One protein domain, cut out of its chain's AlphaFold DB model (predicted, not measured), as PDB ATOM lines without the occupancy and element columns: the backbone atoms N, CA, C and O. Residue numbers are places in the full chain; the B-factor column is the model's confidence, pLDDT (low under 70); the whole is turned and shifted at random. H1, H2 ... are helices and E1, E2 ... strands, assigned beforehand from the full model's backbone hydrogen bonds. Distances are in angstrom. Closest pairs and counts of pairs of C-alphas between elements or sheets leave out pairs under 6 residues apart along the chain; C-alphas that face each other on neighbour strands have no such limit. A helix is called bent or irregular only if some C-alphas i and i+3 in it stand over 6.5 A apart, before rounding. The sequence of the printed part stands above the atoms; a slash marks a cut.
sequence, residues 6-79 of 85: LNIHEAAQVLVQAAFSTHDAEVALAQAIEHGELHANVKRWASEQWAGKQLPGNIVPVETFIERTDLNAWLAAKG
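AT A GLANCE: This is residues 6 to 79 of the 85 residues of an uncharacterized protein of Oryzomicrobium terrae (UniProt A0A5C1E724). Two helices, H1 and H2, pack on each other at a steep angle and are joined by a tight turn, while a third, H3, lies near H1 without clearly touching it. From H2 a long stretch with no named element, residues 35 to 64, loops out as far as Glu 48, at one end of the longest span, and returns to the short strand E1, which leads straight into H3. The printed part has 74 residues with three named helices and one named strand, in the order H1, H2, E1, H3, and its class is mostly helix. It is compact, with a radius of gyration of the C-alphas of 11.6 A, and elongated in outline, spanning 37 by 23 by 18 A.

HOW THE PARTS SIT: At the beginning of the printed part, residues 6 to 7 pair antiparallel with residues 65 to 66 of E1, residues 65 to 67, which pairs with no named strand. H1, residues 8 to 18, comes nearest to E1 at the C-alphas of Ile 8 and Phe 65, 6.3 A apart. A tight link of 3 residues joins H1 to H2, residues 22 to 34. H1 and H2 touch, their closest C-alphas being those of Ala 12 and Ala 25, 5.0 A apart. Their lines stand at a steep tilt of 61 degrees, and they run opposite ways. H2 and E1 are apart. E1 and H3, residues 68 to 77, meet only through their link. H1 and H3 are close but not clearly touching, their closest C-alphas being those of Ala 11 and Leu 71, 7.7 A apart. They run the same way at a steep tilt of 41 degrees. H2 and H3 are apart. In H2 and H3 every O i to N i+4 pair is within hydrogen-bond range; in H1, 5 of 7 are.

IN THESE COORDINATES: H1 starts with C-alpha 8 at (20.807, 0.676, -43.866) and measures 17.0 A from first to last C-alpha. It is irregular: C-alphas 15 and 18 are 7.1 A apart. H2, residues 22 to 34, is the longest helix by residues and measures 18.5 A, ending with C-alpha 34 at (12.526, 1.443, -33.972). E1, residues 65 to 67, measures 6.7 A. H3, residues 68 to 77, measures 14.0 A and ends with C-alpha 77 at (27.639, -0.433, -27.206).

THE WHOLE: The two C-alphas farthest apart are those of Glu 48 and Gly 79, at 37.6 A. The printed part, residues 6 to 79, has no cut. The link from H2 to E1 is long, with 30 residues; those from H1 to H2 and from E1 to H3 are tight. The mean pLDDT of the printed part is 85.6, and the model's confidence is low, under 70, at residues 17 to 20 and 48 to 52.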
ATOM      1  N   LEU A   6      25.727   6.305 -44.089       91.38
ATOM      2  CA  LEU A   6      25.470   5.054 -44.797       91.38
ATOM      3  C   LEU A   6      23.968   4.793 -44.771       91.38
ATOM      4  O   LEU A   6      23.336   4.981 -43.735       91.38
ATOM      5  N   ASN A   7      23.383   4.355 -45.883       93.44
ATOM      6  CA  ASN A   7      22.032   3.803 -45.800       93.44
ATOM      7  C   ASN A   7      22.043   2.450 -45.055       93.44
ATOM      8  O   ASN A   7      23.111   1.864 -44.861       93.44
ATOM      9  N   ILE A   8      20.885   1.942 -44.623       92.38
ATOM     10  CA  ILE A   8      20.807   0.676 -43.866       92.38
ATOM     11  C   ILE A   8      21.466  -0.475 -44.632       92.38
ATOM     12  O   ILE A   8      22.150  -1.288 -44.019       92.38
ATOM     13  N   HIS A   9      21.318  -0.526 -45.958       91.00
ATOM     14  CA  HIS A   9      21.952  -1.563 -46.772       91.00
ATOM     15  C   HIS A   9      23.487  -1.450 -46.758       91.00
ATOM     16  O   HIS A   9      24.185  -2.435 -46.530       91.00
ATOM     17  N   GLU A  10      24.026  -0.241 -46.941       91.06
ATOM     18  CA  GLU A  10      25.464   0.046 -46.856       91.06
ATOM     19  C   GLU A  10      26.008  -0.266 -45.444       91.06
ATOM     20  O   GLU A  10      27.070  -0.871 -45.307       91.06
ATOM     21  N   ALA A  11      25.274   0.090 -44.385       89.81
ATOM     22  CA  ALA A  11      25.637  -0.211 -42.998       89.81
ATOM     23  C   ALA A  11      25.593  -1.721 -42.698       89.81
ATOM     24  O   ALA A  11      26.492  -2.250 -42.044       89.81
ATOM     25  N   ALA A  12      24.597  -2.434 -43.226       89.69
ATOM     26  CA  ALA A  12      24.492  -3.883 -43.113       89.69
ATOM     27  C   ALA A  12      25.679  -4.588 -43.785       89.69
ATOM     28  O   ALA A  12      26.227  -5.532 -43.226       89.69
ATOM     29  N   GLN A  13      26.146  -4.107 -44.941       87.81
ATOM     30  CA  GLN A  13      27.345  -4.655 -45.588       87.81
ATOM     31  C   GLN A  13      28.613  -4.494 -44.734       87.81
ATOM     32  O   GLN A  13      29.467  -5.377 -44.750       87.81
ATOM     33  N   VAL A  14      28.723  -3.415 -43.950       83.25
ATOM     34  CA  VAL A  14      29.829  -3.227 -42.991       83.25
ATOM     35  C   VAL A  14      29.738  -4.229 -41.829       83.25
ATOM     36  O   VAL A  14      30.758  -4.738 -41.375       83.25
ATOM     37  N   LEU A  15      28.520  -4.554 -41.386       77.44
ATOM     38  CA  LEU A  15      28.232  -5.511 -40.308       77.44
ATOM     39  C   LEU A  15      28.486  -6.983 -40.682       77.44
ATOM     40  O   LEU A  15      28.808  -7.792 -39.814       77.44
ATOM     41  N   VAL A  16      28.343  -7.349 -41.959       73.62
ATOM     42  CA  VAL A  16      28.347  -8.749 -42.442       73.62
ATOM     43  C   VAL A  16      29.705  -9.465 -42.299       73.62
ATOM     44  O   VAL A  16      29.800 -10.664 -42.547       73.62
ATOM     45  N   GLN A  17      30.753  -8.812 -41.786       61.50
ATOM     46  CA  GLN A  17      32.061  -9.450 -41.579       61.50
ATOM     47  C   GLN A  17      32.094 -10.580 -40.519       61.50
ATOM     48  O   GLN A  17      33.139 -11.208 -40.358       61.50
ATOM     49  N   ALA A  18      30.996 -10.893 -39.812       50.56
ATOM     50  CA  ALA A  18      31.029 -11.859 -38.703       50.56
ATOM     51  C   ALA A  18      29.783 -12.764 -38.519       50.56
ATOM     52  O   ALA A  18      29.391 -13.010 -37.384       50.56
ATOM     53  N   ALA A  19      29.224 -13.341 -39.597       58.50
ATOM     54  CA  ALA A  19      28.224 -14.442 -39.580       58.50
ATOM     55  C   ALA A  19      26.719 -14.093 -39.675       58.50
ATOM     56  O   ALA A  19      25.882 -14.962 -39.434       58.50
ATOM     57  N   PHE A  20      26.354 -12.884 -40.111       63.84
ATOM     58  CA  PHE A  20      24.966 -12.542 -40.461       63.84
ATOM     59  C   PHE A  20      24.762 -12.493 -41.978       63.84
ATOM     60  O   PHE A  20      25.649 -12.049 -42.709       63.84
ATOM     61  N   SER A  21      23.582 -12.892 -42.470       83.50
ATOM     62  CA  SER A  21      23.170 -12.521 -43.828       83.50
ATOM     63  C   SER A  21      22.985 -11.004 -43.880       83.50
ATOM     64  O   SER A  21      22.577 -10.404 -42.886       83.50
ATOM     65  N   THR A  22      23.186 -10.373 -45.041       86.50
ATOM     66  CA  THR A  22      22.938  -8.924 -45.201       86.50
ATOM     67  C   THR A  22      21.562  -8.524 -44.678       86.50
ATOM     68  O   THR A  22      21.449  -7.546 -43.956       86.50
ATOM     69  N   HIS A  23      20.538  -9.333 -44.948       86.94
ATOM     70  CA  HIS A  23      19.190  -9.051 -44.479       86.94
ATOM     71  C   HIS A  23      19.025  -9.134 -42.953       86.94
ATOM     72  O   HIS A  23      18.331  -8.306 -42.377       86.94
ATOM     73  N   ASP A  24      19.685 -10.080 -42.282       88.69
ATOM     74  CA  ASP A  24      19.637 -10.168 -40.816       88.69
ATOM     75  C   ASP A  24      20.287  -8.933 -40.176       88.69
ATOM     76  O   ASP A  24      19.775  -8.389 -39.197       88.69
ATOM     77  N   ALA A  25      21.373  -8.434 -40.776       90.00
ATOM     78  CA  ALA A  25      22.002  -7.185 -40.359       90.00
ATOM     79  C   ALA A  25      21.094  -5.963 -40.614       90.00
ATOM     80  O   ALA A  25      20.993  -5.095 -39.749       90.00
ATOM     81  N   GLU A  26      20.384  -5.905 -41.748       91.94
ATOM     82  CA  GLU A  26      19.389  -4.853 -42.015       91.94
ATOM     83  C   GLU A  26      18.246  -4.877 -40.987       91.94
ATOM     84  O   GLU A  26      17.833  -3.823 -40.500       91.94
ATOM     85  N   VAL A  27      17.753  -6.067 -40.627       91.88
ATOM     86  CA  VAL A  27      16.701  -6.238 -39.614       91.88
ATOM     87  C   VAL A  27      17.191  -5.776 -38.243       91.88
ATOM     88  O   VAL A  27      16.477  -5.027 -37.579       91.88
ATOM     89  N   ALA A  28      18.407  -6.149 -37.836       91.50
ATOM     90  CA  ALA A  28      18.984  -5.716 -36.563       91.50
ATOM     91  C   ALA A  28      19.135  -4.187 -36.482       91.50
ATOM     92  O   ALA A  28      18.794  -3.580 -35.466       91.50
ATOM     93  N   LEU A  29      19.589  -3.553 -37.570       92.12
ATOM     94  CA  LEU A  29      19.668  -2.094 -37.674       92.12
ATOM     95  C   LEU A  29      18.280  -1.444 -37.584       92.12
ATOM     96  O   LEU A  29      18.093  -0.492 -36.831       92.12
ATOM     97  N   ALA A  30      17.295  -1.972 -38.313       93.69
ATOM     98  CA  ALA A  30      15.926  -1.467 -38.281       93.69
ATOM     99  C   ALA A  30      15.282  -1.599 -36.891       93.69
ATOM    100  O   ALA A  30      14.607  -0.676 -36.447       93.69
ATOM    101  N   GLN A  31      15.526  -2.699 -36.172       94.12
ATOM    102  CA  GLN A  31      15.065  -2.862 -34.789       94.12
ATOM    103  C   GLN A  31      15.692  -1.823 -33.860       94.12
ATOM    104  O   GLN A  31      14.968  -1.177 -33.107       94.12
ATOM    105  N   ALA A  32      17.009  -1.614 -33.939       92.88
ATOM    106  CA  ALA A  32      17.689  -0.609 -33.126       92.88
ATOM    107  C   ALA A  32      17.137   0.806 -33.371       92.88
ATOM    108  O   ALA A  32      16.998   1.587 -32.432       92.88
ATOM    109  N   ILE A  33      16.779   1.124 -34.618       93.75
ATOM    110  CA  ILE A  33      16.131   2.391 -34.978       93.75
ATOM    111  C   ILE A  33      14.725   2.482 -34.371       93.75
ATOM    112  O   ILE A  33      14.406   3.478 -33.724       93.75
ATOM    113  N   GLU A  34      13.890   1.449 -34.526       93.75
ATOM    114  CA  GLU A  34      12.526   1.443 -33.972       93.75
ATOM    115  C   GLU A  34      12.509   1.525 -32.437       93.75
ATOM    116  O   GLU A  34      11.601   2.124 -31.862       93.75
ATOM    117  N   HIS A  35      13.516   0.957 -31.769       94.06
ATOM    118  CA  HIS A  35      13.678   1.041 -30.316       94.06
ATOM    119  C   HIS A  35      14.336   2.347 -29.840       94.06
ATOM    120  O   HIS A  35      14.418   2.576 -28.634       94.06
ATOM    121  N   GLY A  36      14.787   3.214 -30.754       92.19
ATOM    122  CA  GLY A  36      15.484   4.461 -30.424       92.19
ATOM    123  C   GLY A  36      16.919   4.269 -29.918       92.19
ATOM    124  O   GLY A  36      17.507   5.202 -29.381       92.19
ATOM    125  N   GLU A  37      17.489   3.073 -30.086       93.06
ATOM    126  CA  GLU A  37      18.874   2.744 -29.728       93.06
ATOM    127  C   GLU A  37      19.886   3.244 -30.770       93.06
ATOM    128  O   GLU A  37      21.059   3.430 -30.448       93.06
ATOM    129  N   LEU A  38      19.449   3.430 -32.021       93.12
ATOM    130  CA  LEU A  38      20.268   3.920 -33.127       93.12
ATOM    131  C   LEU A  38      19.578   5.099 -33.815       93.12
ATOM    132  O   LEU A  38      18.462   4.973 -34.318       93.12
ATOM    133  N   HIS A  39      20.259   6.243 -33.867       92.56
ATOM    134  CA  HIS A  39      19.749   7.414 -34.567       92.56
ATOM    135  C   HIS A  39      19.880   7.250 -36.087       92.56
ATOM    136  O   HIS A  39      20.930   6.857 -36.598       92.56
ATOM    137  N   ALA A  40      18.812   7.576 -36.815       93.56
ATOM    138  CA  ALA A  40      18.775   7.522 -38.269       93.56
ATOM    139  C   ALA A  40      17.792   8.554 -38.832       93.56
ATOM    140  O   ALA A  40      16.775   8.878 -38.215       93.56
ATOM    141  N   ASN A  41      18.053   9.014 -40.053       93.38
ATOM    142  CA  ASN A  41      17.074   9.738 -40.852       93.38
ATOM    143  C   ASN A  41      16.135   8.723 -41.517       93.38
ATOM    144  O   ASN A  41      16.431   8.207 -42.597       93.38
ATOM    145  N   VAL A  42      15.052   8.375 -40.818       91.44
ATOM    146  CA  VAL A  42      14.167   7.262 -41.178       91.44
ATOM    147  C   VAL A  42      13.219   7.630 -42.311       91.44
ATOM    148  O   VAL A  42      12.423   8.564 -42.200       91.44
ATOM    149  N   LYS A  43      13.219   6.808 -43.363       91.38
ATOM    150  CA  LYS A  43      12.170   6.795 -44.380       91.38
ATOM    151  C   LYS A  43      11.336   5.530 -44.234       91.38
ATOM    152  O   LYS A  43      11.884   4.439 -44.106       91.38
ATOM    153  N   ARG A  44      10.010   5.670 -44.274       89.62
ATOM    154  CA  ARG A  44       9.066   4.548 -44.194       89.62
ATOM    155  C   ARG A  44       8.210   4.477 -45.450       89.62
ATOM    156  O   ARG A  44       7.842   5.520 -45.996       89.62
ATOM    157  N   TRP A  45       7.874   3.268 -45.886       84.12
ATOM    158  CA  TRP A  45       6.839   3.092 -46.898       84.12
ATOM    159  C   TRP A  45       5.480   3.496 -46.339       84.12
ATOM    160  O   TRP A  45       5.156   3.227 -45.180       84.12
ATOM    161  N   ALA A  46       4.657   4.090 -47.200       80.12
ATOM    162  CA  ALA A  46       3.223   4.079 -46.976       80.12
ATOM    163  C   ALA A  46       2.739   2.623 -47.044       80.12
ATOM    164  O   ALA A  46       3.233   1.847 -47.865       80.12
ATOM    165  N   SER A  47       1.761   2.261 -46.217       70.62
ATOM    166  CA  SER A  47       1.191   0.911 -46.096       70.62
ATOM    167  C   SER A  47       0.584   0.334 -47.388       70.62
ATOM    168  O   SER A  47      -0.081  -0.680 -47.333       70.62
ATOM    169  N   GLU A  48       0.744   0.964 -48.546       68.38
ATOM    170  CA  GLU A  48       0.227   0.497 -49.838       68.38
ATOM    171  C   GLU A  48       1.345   0.345 -50.889       68.38
ATOM    172  O   GLU A  48       1.090  -0.091 -52.007       68.38
ATOM    173  N   GLN A  49       2.598   0.682 -50.551       67.19
ATOM    174  CA  GLN A  49       3.738   0.707 -51.482       67.19
ATOM    175  C   GLN A  49       4.779  -0.391 -51.200       67.19
ATOM    176  O   GLN A  49       5.969  -0.221 -51.456       67.19
ATOM    177  N   TRP A  50       4.341  -1.526 -50.650       64.44
ATOM    178  CA  TRP A  50       5.219  -2.623 -50.239       64.44
ATOM    179  C   TRP A  50       5.920  -3.312 -51.427       64.44
ATOM    180  O   TRP A  50       5.254  -3.768 -52.355       64.44
ATOM    181  N   ALA A  51       7.250  -3.484 -51.368       60.22
ATOM    182  CA  ALA A  51       8.005  -4.291 -52.336       60.22
ATOM    183  C   ALA A  51       9.157  -5.083 -51.681       60.22
ATOM    184  O   ALA A  51      10.086  -4.498 -51.140       60.22
ATOM    185  N   GLY A  52       9.164  -6.418 -51.783       69.19
ATOM    186  CA  GLY A  52      10.313  -7.255 -51.383       69.19
ATOM    187  C   GLY A  52      10.399  -7.616 -49.889       69.19
ATOM    188  O   GLY A  52       9.381  -7.705 -49.205       69.19
ATOM    189  N   LYS A  53      11.620  -7.907 -49.398       73.56
ATOM    190  CA  LYS A  53      11.864  -8.298 -47.996       73.56
ATOM    191  C   LYS A  53      11.708  -7.090 -47.072       73.56
ATOM    192  O   LYS A  53      12.404  -6.092 -47.235       73.56
ATOM    193  N   GLN A  54      10.795  -7.195 -46.114       81.50
ATOM    194  CA  GLN A  54      10.429  -6.095 -45.229       81.50
ATOM    195  C   GLN A  54      11.421  -5.918 -44.082       81.50
ATOM    196  O   GLN A  54      11.959  -6.892 -43.555       81.50
ATOM    197  N   LEU A  55      11.589  -4.665 -43.663       85.50
ATOM    198  CA  LEU A  55      12.228  -4.321 -42.402       85.50
ATOM    199  C   LEU A  55      11.173  -3.942 -41.353       85.50
ATOM    200  O   LEU A  55      10.122  -3.393 -41.709       85.50
ATOM    201  N   PRO A  56      11.449  -4.193 -40.061       88.12
ATOM    202  CA  PRO A  56      10.663  -3.664 -38.951       88.12
ATOM    203  C   PRO A  56      10.350  -2.173 -39.125       88.12
ATOM    204  O   PRO A  56      11.183  -1.405 -39.601       88.12
ATOM    205  N   GLY A  57       9.127  -1.770 -38.777       85.50
ATOM    206  CA  GLY A  57       8.700  -0.371 -38.863       85.50
ATOM    207  C   GLY A  57       8.358   0.143 -40.263       85.50
ATOM    208  O   GLY A  57       8.131   1.346 -40.412       85.50
ATOM    209  N   ASN A  58       8.308  -0.737 -41.276       89.00
ATOM    210  CA  ASN A  58       8.178  -0.387 -42.700       89.00
ATOM    211  C   ASN A  58       9.307   0.529 -43.195       89.00
ATOM    212  O   ASN A  58       9.090   1.369 -44.070       89.00
ATOM    213  N   ILE A  59      10.500   0.394 -42.613       90.88
ATOM    214  CA  ILE A  59      11.663   1.210 -42.956       90.88
ATOM    215  C   ILE A  59      12.165   0.855 -44.360       90.88
ATOM    216  O   ILE A  59      12.258  -0.318 -44.725       90.88
ATOM    217  N   VAL A  60      12.528   1.876 -45.137       89.94
ATOM    218  CA  VAL A  60      13.108   1.719 -46.474       89.94
ATOM    219  C   VAL A  60      14.636   1.680 -46.367       89.94
ATOM    220  O   VAL A  60      15.235   2.713 -46.048       89.94
ATOM    221  N   PRO A  61      15.299   0.541 -46.646       85.88
ATOM    222  CA  PRO A  61      16.724   0.378 -46.356       85.88
ATOM    223  C   PRO A  61      17.640   1.326 -47.134       85.88
ATOM    224  O   PRO A  61      18.624   1.814 -46.590       85.88
ATOM    225  N   VAL A  62      17.321   1.602 -48.401       89.25
ATOM    226  CA  VAL A  62      18.150   2.443 -49.284       89.25
ATOM    227  C   VAL A  62      17.873   3.943 -49.146       89.25
ATOM    228  O   VAL A  62      18.677   4.750 -49.605       89.25
ATOM    229  N   GLU A  63      16.764   4.315 -48.499       89.25
ATOM    230  CA  GLU A  63      16.370   5.713 -48.261       89.25
ATOM    231  C   GLU A  63      16.501   6.134 -46.788       89.25
ATOM    232  O   GLU A  63      16.281   7.299 -46.464       89.25
ATOM    233  N   THR A  64      16.863   5.208 -45.894       92.06
ATOM    234  CA  THR A  64      17.108   5.487 -44.474       92.06
ATOM    235  C   THR A  64      18.599   5.539 -44.209       92.06
ATOM    236  O   THR A  64      19.292   4.551 -44.442       92.06
ATOM    237  N   PHE A  65      19.079   6.679 -43.714       94.00
ATOM    238  CA  PHE A  65      20.506   6.956 -43.544       94.00
ATOM    239  C   PHE A  65      20.899   7.036 -42.070       94.00
ATOM    240  O   PHE A  65      20.195   7.638 -41.264       94.00
ATOM    241  N   ILE A  66      22.048   6.452 -41.749       93.62
ATOM    242  CA  ILE A  66      22.671   6.405 -40.430       93.62
ATOM    243  C   ILE A  66      24.038   7.085 -40.546       93.62
ATOM    244  O   ILE A  66      24.831   6.745 -41.430       93.62
ATOM    245  N   GLU A  67      24.336   8.031 -39.662       93.69
ATOM    246  CA  GLU A  67      25.678   8.611 -39.576       93.69
ATOM    247  C   GLU A  67      26.680   7.548 -39.098       93.69
ATOM    248  O   GLU A  67      26.403   6.750 -38.200       93.69
ATOM    249  N   ARG A  68      27.885   7.527 -39.677       90.19
ATOM    250  CA  ARG A  68      28.915   6.542 -39.300       90.19
ATOM    251  C   ARG A  68      29.303   6.622 -37.826       90.19
ATOM    252  O   ARG A  68      29.671   5.604 -37.247       90.19
ATOM    253  N   THR A  69      29.240   7.811 -37.235       91.00
ATOM    254  CA  THR A  69      29.493   8.032 -35.806       91.00
ATOM    255  C   THR A  69      28.476   7.310 -34.936       91.00
ATOM    256  O   THR A  69      28.874   6.608 -34.009       91.00
ATOM    257  N   ASP A  70      27.192   7.415 -35.272       92.00
ATOM    258  CA  ASP A  70      26.097   6.760 -34.555       92.00
ATOM    259  C   ASP A  70      26.137   5.245 -34.748       92.00
ATOM    260  O   ASP A  70      26.006   4.497 -33.780       92.00
ATOM    261  N   LEU A  71      26.430   4.784 -35.971       90.38
ATOM    262  CA  LEU A  71      26.646   3.363 -36.243       90.38
ATOM    263  C   LEU A  71      27.797   2.805 -35.396       90.38
ATOM    264  O   LEU A  71      27.641   1.769 -34.758       90.38
ATOM    265  N   ASN A  72      28.943   3.488 -35.355       89.19
ATOM    266  CA  ASN A  72      30.097   3.040 -34.580       89.19
ATOM    267  C   ASN A  72      29.837   3.078 -33.064       89.19
ATOM    268  O   ASN A  72      30.262   2.175 -32.347       89.19
ATOM    269  N   ALA A  73      29.120   4.093 -32.572       90.81
ATOM    270  CA  ALA A  73      28.721   4.181 -31.169       90.81
ATOM    271  C   ALA A  73      27.787   3.027 -30.775       90.81
ATOM    272  O   ALA A  73      27.999   2.381 -29.747       90.81
ATOM    273  N   TRP A  74      26.801   2.720 -31.619       91.25
ATOM    274  CA  TRP A  74      25.894   1.594 -31.414       91.25
ATOM    275  C   TRP A  74      26.629   0.248 -31.463       91.25
ATOM    276  O   TRP A  74      26.446  -0.591 -30.582       91.25
ATOM    277  N   LEU A  75      27.526   0.063 -32.431       87.62
ATOM    278  CA  LEU A  75      28.380  -1.122 -32.545       87.62
ATOM    279  C   LEU A  75      29.245  -1.332 -31.295       87.62
ATOM    280  O   LEU A  75      29.259  -2.426 -30.726       87.62
ATOM    281  N   ALA A  76      29.904  -0.274 -30.816       86.88
ATOM    282  CA  ALA A  76      30.681  -0.307 -29.580       86.88
ATOM    283  C   ALA A  76      29.807  -0.666 -28.365       86.88
ATOM    284  O   ALA A  76      30.210  -1.496 -27.550       86.88
ATOM    285  N   ALA A  77      28.591  -0.117 -28.272       86.94
ATOM    286  CA  ALA A  77      27.639  -0.433 -27.206       86.94
ATOM    287  C   ALA A  77      27.155  -1.895 -27.240       86.94
ATOM    288  O   ALA A  77      26.910  -2.485 -26.188       86.94
ATOM    289  N   LYS A  78      27.059  -2.510 -28.427       83.38
ATOM    290  CA  LYS A  78      26.730  -3.938 -28.593       83.38
ATOM    291  C   LYS A  78      27.936  -4.869 -28.386       83.38
ATOM    292  O   LYS A  78      27.783  -6.082 -28.491       83.38
ATOM    293  N   GLY A  79      29.131  -4.332 -28.113       80.62
ATOM    294  CA  GLY A  79      30.375  -5.111 -28.048       80.62
ATOM    295  C   GLY A  79      30.844  -5.629 -29.414       80.62
ATOM    296  O   GLY A  79      31.760  -6.447 -29.488       80.62
TER     297      GLY A  79